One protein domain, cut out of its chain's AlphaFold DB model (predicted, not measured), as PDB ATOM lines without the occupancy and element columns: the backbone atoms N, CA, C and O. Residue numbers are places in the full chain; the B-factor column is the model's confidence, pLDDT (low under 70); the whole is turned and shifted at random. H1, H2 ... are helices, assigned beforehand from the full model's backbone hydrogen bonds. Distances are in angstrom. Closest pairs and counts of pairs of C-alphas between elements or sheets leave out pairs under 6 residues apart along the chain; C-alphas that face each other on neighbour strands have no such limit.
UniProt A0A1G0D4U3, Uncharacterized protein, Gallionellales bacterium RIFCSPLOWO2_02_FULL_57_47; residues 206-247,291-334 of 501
ATOM      1  N   THR A 206      12.793 -37.028   5.897       93.19
ATOM      2  CA  THR A 206      13.673 -37.358   7.026       93.19
ATOM      3  C   THR A 206      15.109 -36.918   6.737       93.19
ATOM      4  O   THR A 206      15.530 -36.864   5.581       93.19
ATOM      5  N   LEU A 207      15.877 -36.596   7.778       93.38
ATOM      6  CA  LEU A 207      17.293 -36.239   7.663       93.38
ATOM      7  C   LEU A 207      18.086 -37.356   6.976       93.38
ATOM      8  O   LEU A 207      18.927 -37.085   6.129       93.38
ATOM      9  N   GLU A 208      17.761 -38.602   7.293       94.00
ATOM     10  CA  GLU A 208      18.327 -39.803   6.687       94.00
ATOM     11  C   GLU A 208      18.061 -39.857   5.177       94.00
ATOM     12  O   GLU A 208      18.974 -40.101   4.388       94.00
ATOM     13  N   ALA A 209      16.829 -39.557   4.749       93.31
ATOM     14  CA  ALA A 209      16.496 -39.470   3.332       93.31
ATOM     15  C   ALA A 209      17.261 -38.340   2.631       93.31
ATOM     16  O   ALA A 209      17.761 -38.547   1.527       93.31
ATOM     17  N   VAL A 210      17.392 -37.167   3.267       92.81
ATOM     18  CA  VAL A 210      18.204 -36.055   2.736       92.81
ATOM     19  C   VAL A 210      19.659 -36.482   2.580       92.81
ATOM     20  O   VAL A 210      20.239 -36.264   1.523       92.81
ATOM     21  N   ALA A 211      20.238 -37.102   3.606       91.44
ATOM     22  CA  ALA A 211      21.620 -37.560   3.623       91.44
ATOM     23  C   ALA A 211      21.903 -38.567   2.496       91.44
ATOM     24  O   ALA A 211      22.833 -38.377   1.712       91.44
ATOM     25  N   MET A 212      21.059 -39.593   2.347       87.75
ATOM     26  CA  MET A 212      21.198 -40.580   1.269       87.75
ATOM     27  C   MET A 212      21.018 -39.959  -0.122       87.75
ATOM     28  O   MET A 212      21.788 -40.276  -1.027       87.75
ATOM     29  N   LEU A 213      20.045 -39.057  -0.303       88.94
ATOM     30  CA  LEU A 213      19.855 -38.334  -1.570       88.94
ATOM     31  C   LEU A 213      21.053 -37.443  -1.902       88.94
ATOM     32  O   LEU A 213      21.473 -37.387  -3.055       88.94
ATOM     33  N   TYR A 214      21.610 -36.768  -0.898       87.25
ATOM     34  CA  TYR A 214      22.788 -35.926  -1.052       87.25
ATOM     35  C   TYR A 214      23.987 -36.754  -1.534       87.25
ATOM     36  O   TYR A 214      24.611 -36.403  -2.534       87.25
ATOM     37  N   VAL A 215      24.268 -37.893  -0.888       82.94
ATOM     38  CA  VAL A 215      25.344 -38.810  -1.306       82.94
ATOM     39  C   VAL A 215      25.090 -39.376  -2.704       82.94
ATOM     40  O   VAL A 215      26.006 -39.391  -3.524       82.94
ATOM     41  N   PHE A 216      23.855 -39.792  -3.000       81.31
ATOM     42  CA  PHE A 216      23.475 -40.308  -4.316       81.31
ATOM     43  C   PHE A 216      23.758 -39.291  -5.424       81.31
ATOM     44  O   PHE A 216      24.509 -39.582  -6.351       81.31
ATOM     45  N   HIS A 217      23.226 -38.075  -5.307       79.81
ATOM     46  CA  HIS A 217      23.441 -37.033  -6.307       79.81
ATOM     47  C   HIS A 217      24.914 -36.609  -6.407       79.81
ATOM     48  O   HIS A 217      25.378 -36.283  -7.498       79.81
ATOM     49  N   ARG A 218      25.665 -36.635  -5.296       78.38
ATOM     50  CA  ARG A 218      27.096 -36.288  -5.279       78.38
ATOM     51  C   ARG A 218      27.960 -37.301  -6.023       78.38
ATOM     52  O   ARG A 218      28.908 -36.904  -6.692       78.38
ATOM     53  N   LEU A 219      27.667 -38.591  -5.874       71.81
ATOM     54  CA  LEU A 219      28.482 -39.675  -6.429       71.81
ATOM     55  C   LEU A 219      27.978 -40.188  -7.782       71.81
ATOM     56  O   LEU A 219      28.733 -40.836  -8.503       71.81
ATOM     57  N   CYS A 220      26.732 -39.883  -8.149       67.94
ATOM     58  CA  CYS A 220      26.118 -40.282  -9.414       67.94
ATOM     59  C   CYS A 220      25.676 -39.049 -10.230       67.94
ATOM     60  O   CYS A 220      24.477 -38.831 -10.407       67.94
ATOM     61  N   PRO A 221      26.619 -38.230 -10.744       60.34
ATOM     62  CA  PRO A 221      26.301 -36.995 -11.466       60.34
ATOM     63  C   PRO A 221      25.759 -37.222 -12.888       60.34
ATOM     64  O   PRO A 221      25.318 -36.265 -13.526       60.34
ATOM     65  N   GLU A 222      25.797 -38.457 -13.407       54.44
ATOM     66  CA  GLU A 222      25.305 -38.784 -14.747       54.44
ATOM     67  C   GLU A 222      23.786 -38.583 -14.841       54.44
ATOM     68  O   GLU A 222      22.970 -39.458 -14.547       54.44
ATOM     69  N   ARG A 223      23.402 -37.384 -15.285       49.03
ATOM     70  CA  ARG A 223      22.063 -37.066 -15.774       49.03
ATOM     71  C   ARG A 223      21.808 -37.892 -17.032       49.03
ATOM     72  O   ARG A 223      22.111 -37.451 -18.134       49.03
ATOM     73  N   THR A 224      21.242 -39.087 -16.885       40.97
ATOM     74  CA  THR A 224      20.686 -39.813 -18.030       40.97
ATOM     75  C   THR A 224      19.633 -38.927 -18.692       40.97
ATOM     76  O   THR A 224      18.629 -38.597 -18.059       40.97
ATOM     77  N   GLU A 225      19.867 -38.549 -19.948       41.22
ATOM     78  CA  GLU A 225      18.971 -37.814 -20.849       41.22
ATOM     79  C   GLU A 225      17.693 -38.611 -21.172       41.22
ATOM     80  O   GLU A 225      17.371 -38.906 -22.319       41.22
ATOM     81  N   SER A 226      16.941 -39.012 -20.149       45.03
ATOM     82  CA  SER A 226      15.666 -39.693 -20.315       45.03
ATOM     83  C   SER A 226      14.528 -38.786 -19.868       45.03
ATOM     84  O   SER A 226      14.569 -38.155 -18.805       45.03
ATOM     85  N   SER A 227      13.458 -38.774 -20.661       43.31
ATOM     86  CA  SER A 227      12.187 -38.089 -20.393       43.31
ATOM     87  C   SER A 227      11.498 -38.527 -19.087       43.31
ATOM     88  O   SER A 227      10.504 -37.929 -18.682       43.31
ATOM     89  N   ASN A 228      12.035 -39.539 -18.391       52.97
ATOM     90  CA  ASN A 228      11.481 -40.116 -17.166       52.97
ATOM     91  C   ASN A 228      12.254 -39.755 -15.879       52.97
ATOM     92  O   ASN A 228      11.868 -40.185 -14.792       52.97
ATOM     93  N   THR A 229      13.313 -38.943 -15.971       62.44
ATOM     94  CA  THR A 229      14.229 -38.636 -14.853       62.44
ATOM     95  C   THR A 229      13.527 -37.999 -13.648       62.44
ATOM     96  O   THR A 229      13.759 -38.406 -12.512       62.44
ATOM     97  N   TYR A 230      12.592 -37.064 -13.865       66.19
ATOM     98  CA  TYR A 230      11.842 -36.435 -12.768       66.19
ATOM     99  C   TYR A 230      10.943 -37.432 -12.024       66.19
ATOM    100  O   TYR A 230      10.937 -37.467 -10.795       66.19
ATOM    101  N   LYS A 231      10.208 -38.275 -12.762       70.62
ATOM    102  CA  LYS A 231       9.331 -39.296 -12.171       70.62
ATOM    103  C   LYS A 231      10.140 -40.329 -11.389       70.62
ATOM    104  O   LYS A 231       9.772 -40.662 -10.266       70.62
ATOM    105  N   ASN A 232      11.266 -40.777 -11.942       70.62
ATOM    106  CA  ASN A 232      12.174 -41.703 -11.269       70.62
ATOM    107  C   ASN A 232      12.741 -41.099  -9.977       70.62
ATOM    108  O   ASN A 232      12.768 -41.773  -8.948       70.62
ATOM    109  N   ASN A 233      13.111 -39.819 -10.003       77.50
ATOM    110  CA  ASN A 233      13.590 -39.120  -8.818       77.50
ATOM    111  C   ASN A 233      12.500 -38.992  -7.736       77.50
ATOM    112  O   ASN A 233      12.760 -39.248  -6.566       77.50
ATOM    113  N   GLN A 234      11.247 -38.701  -8.106       80.94
ATOM    114  CA  GLN A 234      10.131 -38.693  -7.143       80.94
ATOM    115  C   GLN A 234       9.885 -40.072  -6.515       80.94
ATOM    116  O   GLN A 234       9.644 -40.169  -5.312       80.94
ATOM    117  N   ILE A 235       9.996 -41.149  -7.300       82.38
ATOM    118  CA  ILE A 235       9.896 -42.527  -6.791       82.38
ATOM    119  C   ILE A 235      11.028 -42.822  -5.798       82.38
ATOM    120  O   ILE A 235      10.779 -43.430  -4.753       82.38
ATOM    121  N   LEU A 236      12.253 -42.383  -6.102       83.38
ATOM    122  CA  LEU A 236      13.405 -42.528  -5.213       83.38
ATOM    123  C   LEU A 236      13.191 -41.764  -3.901       83.38
ATOM    124  O   LEU A 236      13.288 -42.363  -2.831       83.38
ATOM    125  N   ILE A 237      12.826 -40.480  -3.976       86.75
ATOM    126  CA  ILE A 237      12.540 -39.639  -2.806       86.75
ATOM    127  C   ILE A 237      11.458 -40.291  -1.939       86.75
ATOM    128  O   ILE A 237      11.641 -40.422  -0.729       86.75
ATOM    129  N   ALA A 238      10.358 -40.757  -2.537       86.81
ATOM    130  CA  ALA A 238       9.271 -41.414  -1.812       86.81
ATOM    131  C   ALA A 238       9.707 -42.723  -1.132       86.81
ATOM    132  O   ALA A 238       9.216 -43.054  -0.053       86.81
ATOM    133  N   ALA A 239      10.625 -43.476  -1.744       85.38
ATOM    134  CA  ALA A 239      11.166 -44.695  -1.158       85.38
ATOM    135  C   ALA A 239      12.098 -44.391   0.026       85.38
ATOM    136  O   ALA A 239      11.925 -44.973   1.096       85.38
ATOM    137  N   LEU A 240      13.032 -43.450  -0.143       88.50
ATOM    138  CA  LEU A 240      13.995 -43.068   0.894       88.50
ATOM    139  C   LEU A 240      13.335 -42.362   2.079       88.50
ATOM    140  O   LEU A 240      13.757 -42.560   3.210       88.50
ATOM    141  N   SER A 241      12.252 -41.614   1.852       89.69
ATOM    142  CA  SER A 241      11.500 -40.922   2.915       89.69
ATOM    143  C   SER A 241      10.895 -41.861   3.966       89.69
ATOM    144  O   SER A 241      10.432 -41.394   5.002       89.69
ATOM    145  N   LYS A 242      10.872 -43.175   3.706       89.38
ATOM    146  CA  LYS A 242      10.444 -44.202   4.669       89.38
ATOM    147  C   LYS A 242      11.539 -44.591   5.666       89.38
ATOM    148  O   LYS A 242      11.250 -45.307   6.619       89.38
ATOM    149  N   ILE A 243      12.784 -44.191   5.412       89.25
ATOM    150  CA  ILE A 243      13.942 -44.505   6.245       89.25
ATOM    151  C   ILE A 243      14.174 -43.356   7.219       89.25
ATOM    152  O   ILE A 243      14.146 -42.183   6.840       89.25
ATOM    153  N   GLY A 244      14.440 -43.711   8.473       89.94
ATOM    154  CA  GLY A 244      14.717 -42.747   9.522       89.94
ATOM    155  C   GLY A 244      13.482 -42.017  10.039       89.94
ATOM    156  O   GLY A 244      12.357 -42.196   9.576       89.94
ATOM    157  N   THR A 245      13.703 -41.199  11.062       91.50
ATOM    158  CA  THR A 245      12.654 -40.375  11.688       91.50
ATOM    159  C   THR A 245      13.162 -38.993  12.087       91.50
ATOM    160  O   THR A 245      12.369 -38.133  12.490       91.50
ATOM    161  N   ARG A 246      14.478 -38.749  11.980       91.00
ATOM    162  CA  ARG A 246      15.089 -37.491  12.397       91.00
ATOM    163  C   ARG A 246      14.641 -36.383  11.447       91.00
ATOM    164  O   ARG A 246      14.547 -36.562  10.236       91.00
ATOM    165  N   LYS A 247      14.365 -35.202  11.999       90.44
ATOM    166  CA  LYS A 247      14.135 -33.991  11.203       90.44
ATOM    167  C   LYS A 247      15.469 -33.311  10.948       90.44
ATOM    168  O   LYS A 247      16.264 -33.181  11.878       90.44
ATOM    169  N   GLU A 291      28.950 -31.057   5.395       84.06
ATOM    170  CA  GLU A 291      28.674 -32.125   4.427       84.06
ATOM    171  C   GLU A 291      29.105 -33.499   4.956       84.06
ATOM    172  O   GLU A 291      28.455 -34.503   4.673       84.06
ATOM    173  N   GLU A 292      30.185 -33.550   5.737       84.00
ATOM    174  CA  GLU A 292      30.692 -34.777   6.352       84.00
ATOM    175  C   GLU A 292      29.652 -35.405   7.285       84.00
ATOM    176  O   GLU A 292      29.504 -36.626   7.278       84.00
ATOM    177  N   ASP A 293      28.871 -34.588   8.002       85.94
ATOM    178  CA  ASP A 293      27.768 -35.079   8.836       85.94
ATOM    179  C   ASP A 293      26.689 -35.769   7.988       85.94
ATOM    180  O   ASP A 293      26.172 -36.820   8.365       85.94
ATOM    181  N   LEU A 294      26.364 -35.227   6.805       86.12
ATOM    182  CA  LEU A 294      25.412 -35.857   5.880       86.12
ATOM    183  C   LEU A 294      25.948 -37.186   5.342       86.12
ATOM    184  O   LEU A 294      25.193 -38.149   5.234       86.12
ATOM    185  N   ILE A 295      27.242 -37.264   5.026       83.62
ATOM    186  CA  ILE A 295      27.870 -38.511   4.573       83.62
ATOM    187  C   ILE A 295      27.858 -39.553   5.700       83.62
ATOM    188  O   ILE A 295      27.492 -40.703   5.456       83.62
ATOM    189  N   ALA A 296      28.203 -39.160   6.929       84.31
ATOM    190  CA  ALA A 296      28.183 -40.043   8.091       84.31
ATOM    191  C   ALA A 296      26.773 -40.598   8.349       84.31
ATOM    192  O   ALA A 296      26.602 -41.812   8.438       84.31
ATOM    193  N   ILE A 297      25.752 -39.735   8.351       88.62
ATOM    194  CA  ILE A 297      24.349 -40.143   8.521       88.62
ATOM    195  C   ILE A 297      23.898 -41.081   7.395       88.62
ATOM    196  O   ILE A 297      23.202 -42.060   7.650       88.62
ATOM    197  N   ALA A 298      24.290 -40.823   6.144       83.94
ATOM    198  CA  ALA A 298      23.951 -41.716   5.038       83.94
ATOM    199  C   ALA A 298      24.559 -43.118   5.230       83.94
ATOM    200  O   ALA A 298      23.891 -44.114   4.953       83.94
ATOM    201  N   LEU A 299      25.798 -43.199   5.734       77.00
ATOM    202  CA  LEU A 299      26.470 -44.465   6.036       77.00
ATOM    203  C   LEU A 299      25.821 -45.202   7.217       77.00
ATOM    204  O   LEU A 299      25.676 -46.423   7.143       77.00
ATOM    205  N   GLU A 300      25.365 -44.490   8.254       87.62
ATOM    206  CA  GLU A 300      24.572 -45.070   9.354       87.62
ATOM    207  C   GLU A 300      23.299 -45.762   8.839       87.62
ATOM    208  O   GLU A 300      22.870 -46.773   9.389       87.62
ATOM    209  N   CYS A 301      22.708 -45.251   7.754       83.69
ATOM    210  CA  CYS A 301      21.484 -45.789   7.156       83.69
ATOM    211  C   CYS A 301      21.702 -46.975   6.199       83.69
ATOM    212  O   CYS A 301      20.746 -47.412   5.551       83.69
ATOM    213  N   SER A 302      22.924 -47.513   6.094       74.88
ATOM    214  CA  SER A 302      23.251 -48.581   5.134       74.88
ATOM    215  C   SER A 302      22.368 -49.822   5.296       74.88
ATOM    216  O   SER A 302      21.844 -50.333   4.306       74.88
ATOM    217  N   ASP A 303      22.136 -50.281   6.528       78.38
ATOM    218  CA  ASP A 303      21.320 -51.476   6.791       78.38
ATOM    219  C   ASP A 303      19.846 -51.269   6.417       78.38
ATOM    220  O   ASP A 303      19.199 -52.153   5.841       78.38
ATOM    221  N   ASP A 304      19.310 -50.077   6.684       82.56
ATOM    222  CA  ASP A 304      17.947 -49.708   6.305       82.56
ATOM    223  C   ASP A 304      17.777 -49.650   4.786       82.56
ATOM    224  O   ASP A 304      16.771 -50.128   4.247       82.56
ATOM    225  N   LEU A 305      18.780 -49.121   4.084       73.94
ATOM    226  CA  LEU A 305      18.811 -49.098   2.629       73.94
ATOM    227  C   LEU A 305      18.893 -50.517   2.046       73.94
ATOM    228  O   LEU A 305      18.125 -50.848   1.140       73.94
ATOM    229  N   ILE A 306      19.758 -51.380   2.594       71.38
ATOM    230  CA  ILE A 306      19.871 -52.795   2.198       71.38
ATOM    231  C   ILE A 306      18.524 -53.503   2.361       71.38
ATOM    232  O   ILE A 306      18.090 -54.231   1.462       71.38
ATOM    233  N   ARG A 307      17.833 -53.271   3.480       77.38
ATOM    234  CA  ARG A 307      16.508 -53.836   3.752       77.38
ATOM    235  C   ARG A 307      15.465 -53.367   2.734       77.38
ATOM    236  O   ARG A 307      14.757 -54.206   2.177       77.38
ATOM    237  N   LEU A 308      15.412 -52.066   2.441       74.25
ATOM    238  CA  LEU A 308      14.494 -51.487   1.453       74.25
ATOM    239  C   LEU A 308      14.738 -52.040   0.038       74.25
ATOM    240  O   LEU A 308      13.789 -52.383  -0.673       74.25
ATOM    241  N   ILE A 309      16.004 -52.146  -0.373       70.19
ATOM    242  CA  ILE A 309      16.391 -52.736  -1.661       70.19
ATOM    243  C   ILE A 309      15.982 -54.210  -1.699       70.19
ATOM    244  O   ILE A 309      15.328 -54.641  -2.648       70.19
ATOM    245  N   SER A 310      16.298 -54.970  -0.649       69.31
ATOM    246  CA  SER A 310      15.973 -56.398  -0.556       69.31
ATOM    247  C   SER A 310      14.472 -56.663  -0.682       69.31
ATOM    248  O   SER A 310      14.065 -57.594  -1.376       69.31
ATOM    249  N   GLU A 311      13.632 -55.840  -0.051       75.62
ATOM    250  CA  GLU A 311      12.173 -55.932  -0.170       75.62
ATOM    251  C   GLU A 311      11.705 -55.692  -1.613       75.62
ATOM    252  O   GLU A 311      10.935 -56.485  -2.159       75.62
ATOM    253  N   LYS A 312      12.220 -54.645  -2.273       67.81
ATOM    254  CA  LYS A 312      11.895 -54.356  -3.677       67.81
ATOM    255  C   LYS A 312      12.326 -55.481  -4.618       67.81
ATOM    256  O   LYS A 312      11.561 -55.827  -5.515       67.81
ATOM    257  N   ILE A 313      13.504 -56.070  -4.401       63.91
ATOM    258  CA  ILE A 313      13.983 -57.227  -5.172       63.91
ATOM    259  C   ILE A 313      13.039 -58.420  -4.980       63.91
ATOM    260  O   ILE A 313      12.594 -59.012  -5.963       63.91
ATOM    261  N   ARG A 314      12.667 -58.745  -3.733       68.50
ATOM    262  CA  ARG A 314      11.731 -59.848  -3.434       68.50
ATOM    263  C   ARG A 314      10.400 -59.698  -4.167       68.50
ATOM    264  O   ARG A 314       9.910 -60.678  -4.717       68.50
ATOM    265  N   LEU A 315       9.844 -58.487  -4.215       71.50
ATOM    266  CA  LEU A 315       8.594 -58.209  -4.930       71.50
ATOM    267  C   LEU A 315       8.715 -58.384  -6.451       71.50
ATOM    268  O   LEU A 315       7.718 -58.667  -7.106       71.50
ATOM    269  N   GLN A 316       9.912 -58.234  -7.021       62.72
ATOM    270  CA  GLN A 316      10.145 -58.455  -8.450       62.72
ATOM    271  C   GLN A 316      10.377 -59.929  -8.797       62.72
ATOM    272  O   GLN A 316      10.042 -60.346  -9.900       62.72
ATOM    273  N   LEU A 317      10.875 -60.744  -7.863       59.38
ATOM    274  CA  LEU A 317      11.170 -62.173  -8.063       59.38
ATOM    275  C   LEU A 317       9.927 -63.085  -8.162       59.38
ATOM    276  O   LEU A 317      10.051 -64.307  -8.153       59.38
ATOM    277  N   VAL A 318       8.727 -62.516  -8.283       63.78
ATOM    278  CA  VAL A 318       7.448 -63.248  -8.324       63.78
ATOM    279  C   VAL A 318       7.175 -63.977  -9.644       63.78
ATOM    280  O   VAL A 318       6.226 -64.754  -9.721       63.78
ATOM    281  N   THR A 319       7.990 -63.764 -10.682       60.91
ATOM    282  CA  THR A 319       7.866 -64.481 -11.963       60.91
ATOM    283  C   THR A 319       9.144 -65.252 -12.302       60.91
ATOM    284  O   THR A 319      10.240 -64.760 -12.015       60.91
ATOM    285  N   PRO A 320       9.047 -66.420 -12.971       56.66
ATOM    286  CA  PRO A 320      10.222 -67.148 -13.456       56.66
ATOM    287  C   PRO A 320      11.136 -66.300 -14.353       56.66
ATOM    288  O   PRO A 320      12.354 -66.431 -14.278       56.66
ATOM    289  N   GLN A 321      10.563 -65.393 -15.155       57.09
ATOM    290  CA  GLN A 321      11.323 -64.490 -16.022       57.09
ATOM    291  C   GLN A 321      12.132 -63.472 -15.213       57.09
ATOM    292  O   GLN A 321      13.336 -63.361 -15.409       57.09
ATOM    293  N   ALA A 322      11.505 -62.790 -14.251       51.81
ATOM    294  CA  ALA A 322      12.223 -61.861 -13.387       51.81
ATOM    295  C   ALA A 322      13.291 -62.578 -12.549       51.81
ATOM    296  O   ALA A 322      14.373 -62.040 -12.342       51.81
ATOM    297  N   MET A 323      13.032 -63.813 -12.113       53.12
ATOM    298  CA  MET A 323      14.037 -64.647 -11.458       53.12
ATOM    299  C   MET A 323      15.221 -64.947 -12.383       53.12
ATOM    300  O   MET A 323      16.362 -64.795 -11.958       53.12
ATOM    301  N   ALA A 324      14.979 -65.297 -13.648       54.84
ATOM    302  CA  ALA A 324      16.036 -65.475 -14.641       54.84
ATOM    303  C   ALA A 324      16.808 -64.169 -14.914       54.84
ATOM    304  O   ALA A 324      18.032 -64.210 -15.033       54.84
ATOM    305  N   ASP A 325      16.133 -63.018 -14.951       51.91
ATOM    306  CA  ASP A 325      16.752 -61.702 -15.153       51.91
ATOM    307  C   ASP A 325      17.598 -61.269 -13.950       51.91
ATOM    308  O   ASP A 325      18.707 -60.774 -14.134       51.91
ATOM    309  N   TRP A 326      17.139 -61.520 -12.721       54.59
ATOM    310  CA  TRP A 326      17.908 -61.287 -11.496       54.59
ATOM    311  C   TRP A 326      19.051 -62.285 -11.335       54.59
ATOM    312  O   TRP A 326      20.127 -61.882 -10.919       54.59
ATOM    313  N   ILE A 327      18.880 -63.556 -11.712       56.12
ATOM    314  CA  ILE A 327      19.980 -64.529 -11.792       56.12
ATOM    315  C   ILE A 327      20.969 -64.109 -12.874       56.12
ATOM    316  O   ILE A 327      22.161 -64.283 -12.680       56.12
ATOM    317  N   ARG A 328      20.522 -63.526 -13.991       53.47
ATOM    318  CA  ARG A 328      21.389 -62.976 -15.038       53.47
ATOM    319  C   ARG A 328      22.093 -61.702 -14.578       53.47
ATOM    320  O   ARG A 328      23.262 -61.543 -14.897       53.47
ATOM    321  N   LEU A 329      21.430 -60.817 -13.836       48.22
ATOM    322  CA  LEU A 329      22.036 -59.623 -13.243       48.22
ATOM    323  C   LEU A 329      23.026 -60.020 -12.156       48.22
ATOM    324  O   LEU A 329      24.139 -59.534 -12.176       48.22
ATOM    325  N   LEU A 330      22.663 -60.945 -11.268       50.66
ATOM    326  CA  LEU A 330      23.555 -61.537 -10.283       50.66
ATOM    327  C   LEU A 330      24.700 -62.231 -11.008       50.66
ATOM    328  O   LEU A 330      25.834 -61.964 -10.682       50.66
ATOM    329  N   ARG A 331      24.450 -63.012 -12.061       46.78
ATOM    330  CA  ARG A 331      25.493 -63.593 -12.907       46.78
ATOM    331  C   ARG A 331      26.361 -62.513 -13.519       46.78
ATOM    332  O   ARG A 331      27.537 -62.759 -13.534       46.78
ATOM    333  N   ASN A 332      25.843 -61.369 -13.971       45.81
ATOM    334  CA  ASN A 332      26.584 -60.285 -14.637       45.81
ATOM    335  C   ASN A 332      27.149 -59.208 -13.670       45.81
ATOM    336  O   ASN A 332      27.927 -58.353 -14.062       45.81
ATOM    337  N   GLN A 333      26.762 -59.213 -12.399       43.84
ATOM    338  CA  GLN A 333      27.393 -58.435 -11.325       43.84
ATOM    339  C   GLN A 333      28.366 -59.309 -10.527       43.84
ATOM    340  O   GLN A 333      29.343 -58.811  -9.983       43.84
ATOM    341  N   LEU A 334      28.152 -60.626 -10.540       35.66
ATOM    342  CA  LEU A 334      29.147 -61.666 -10.270       35.66
ATOM    343  C   LEU A 334      30.037 -61.938 -11.500       35.66
ATOM    344  O   LEU A 334      31.061 -62.596 -11.363       35.66
TER     345      LEU A 334
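AT A GLANCE: This is residues 206 to 247 and 291 to 334 of the 501 residues of an uncharacterized protein of Gallionellales bacterium RIFCSPLOWO2_02_FULL_57_47 (UniProt A0A1G0D4U3). At one end of this model H1 sits between two helices: H3 crosses it, and H2 folds back along it as a splayed hairpin, from which residues 217 to 232 stick out. From H3 the chain turns into H4, an arm leading away to H5 at the far end. The printed part has 86 residues with five named helices, H1 to H5 in chain order, and no named strand; its class is all helix. It is loose, with a radius of gyration of the C-alphas of 14.9 A and spans of 42 by 30 by 24 A.

HOW THE PARTS SIT: Begin at H1, residues 207 to 219, which forms a helical hairpin with H2, residues 229 to 240, at a steep tilt of 41 degrees, opposite ways. They touch through residues 208 to 213 and 237 to 240 alone; their closest C-alphas, of Ala 209 and Leu 240, are 5.0 A apart. H3, residues 291 to 300, touches H1, closest at the C-alphas of Ala 211 and Leu 294, 4.7 A, and is only just about perpendicular to it at 72 degrees. H3 and H4, residues 302 to 316, meet only through their link. H4 is close to but not clearly touching H5, residues 320 to 333; the C-alphas of Gln 316 and Ala 322 come closest, 6.3 A. In these five helices every O i to N i+4 pair is within hydrogen-bond range.

IN THESE COORDINATES: Find C-alpha 207 at (17.293, -36.239, 7.663); from there H1 runs 18.3 A. H2 runs 16.4 A and H3 14.4 A. H4 runs 21.3 A from C-alpha 302 at (23.251, -48.581, 5.134), and H5 19.4 A to C-alpha 333 at (27.393, -58.435, -11.325).

THE WHOLE: Glu 291 and Pro 320 have the C-alphas farthest apart, 43.4 A. Residues 248 to 290 are not printed; C-alphas 247 and 291 are 16.1 A apart. No link printed whole is long. pLDDT is under 70 at residues 220 to 230, 310, 312 to 314 and 316 to 334.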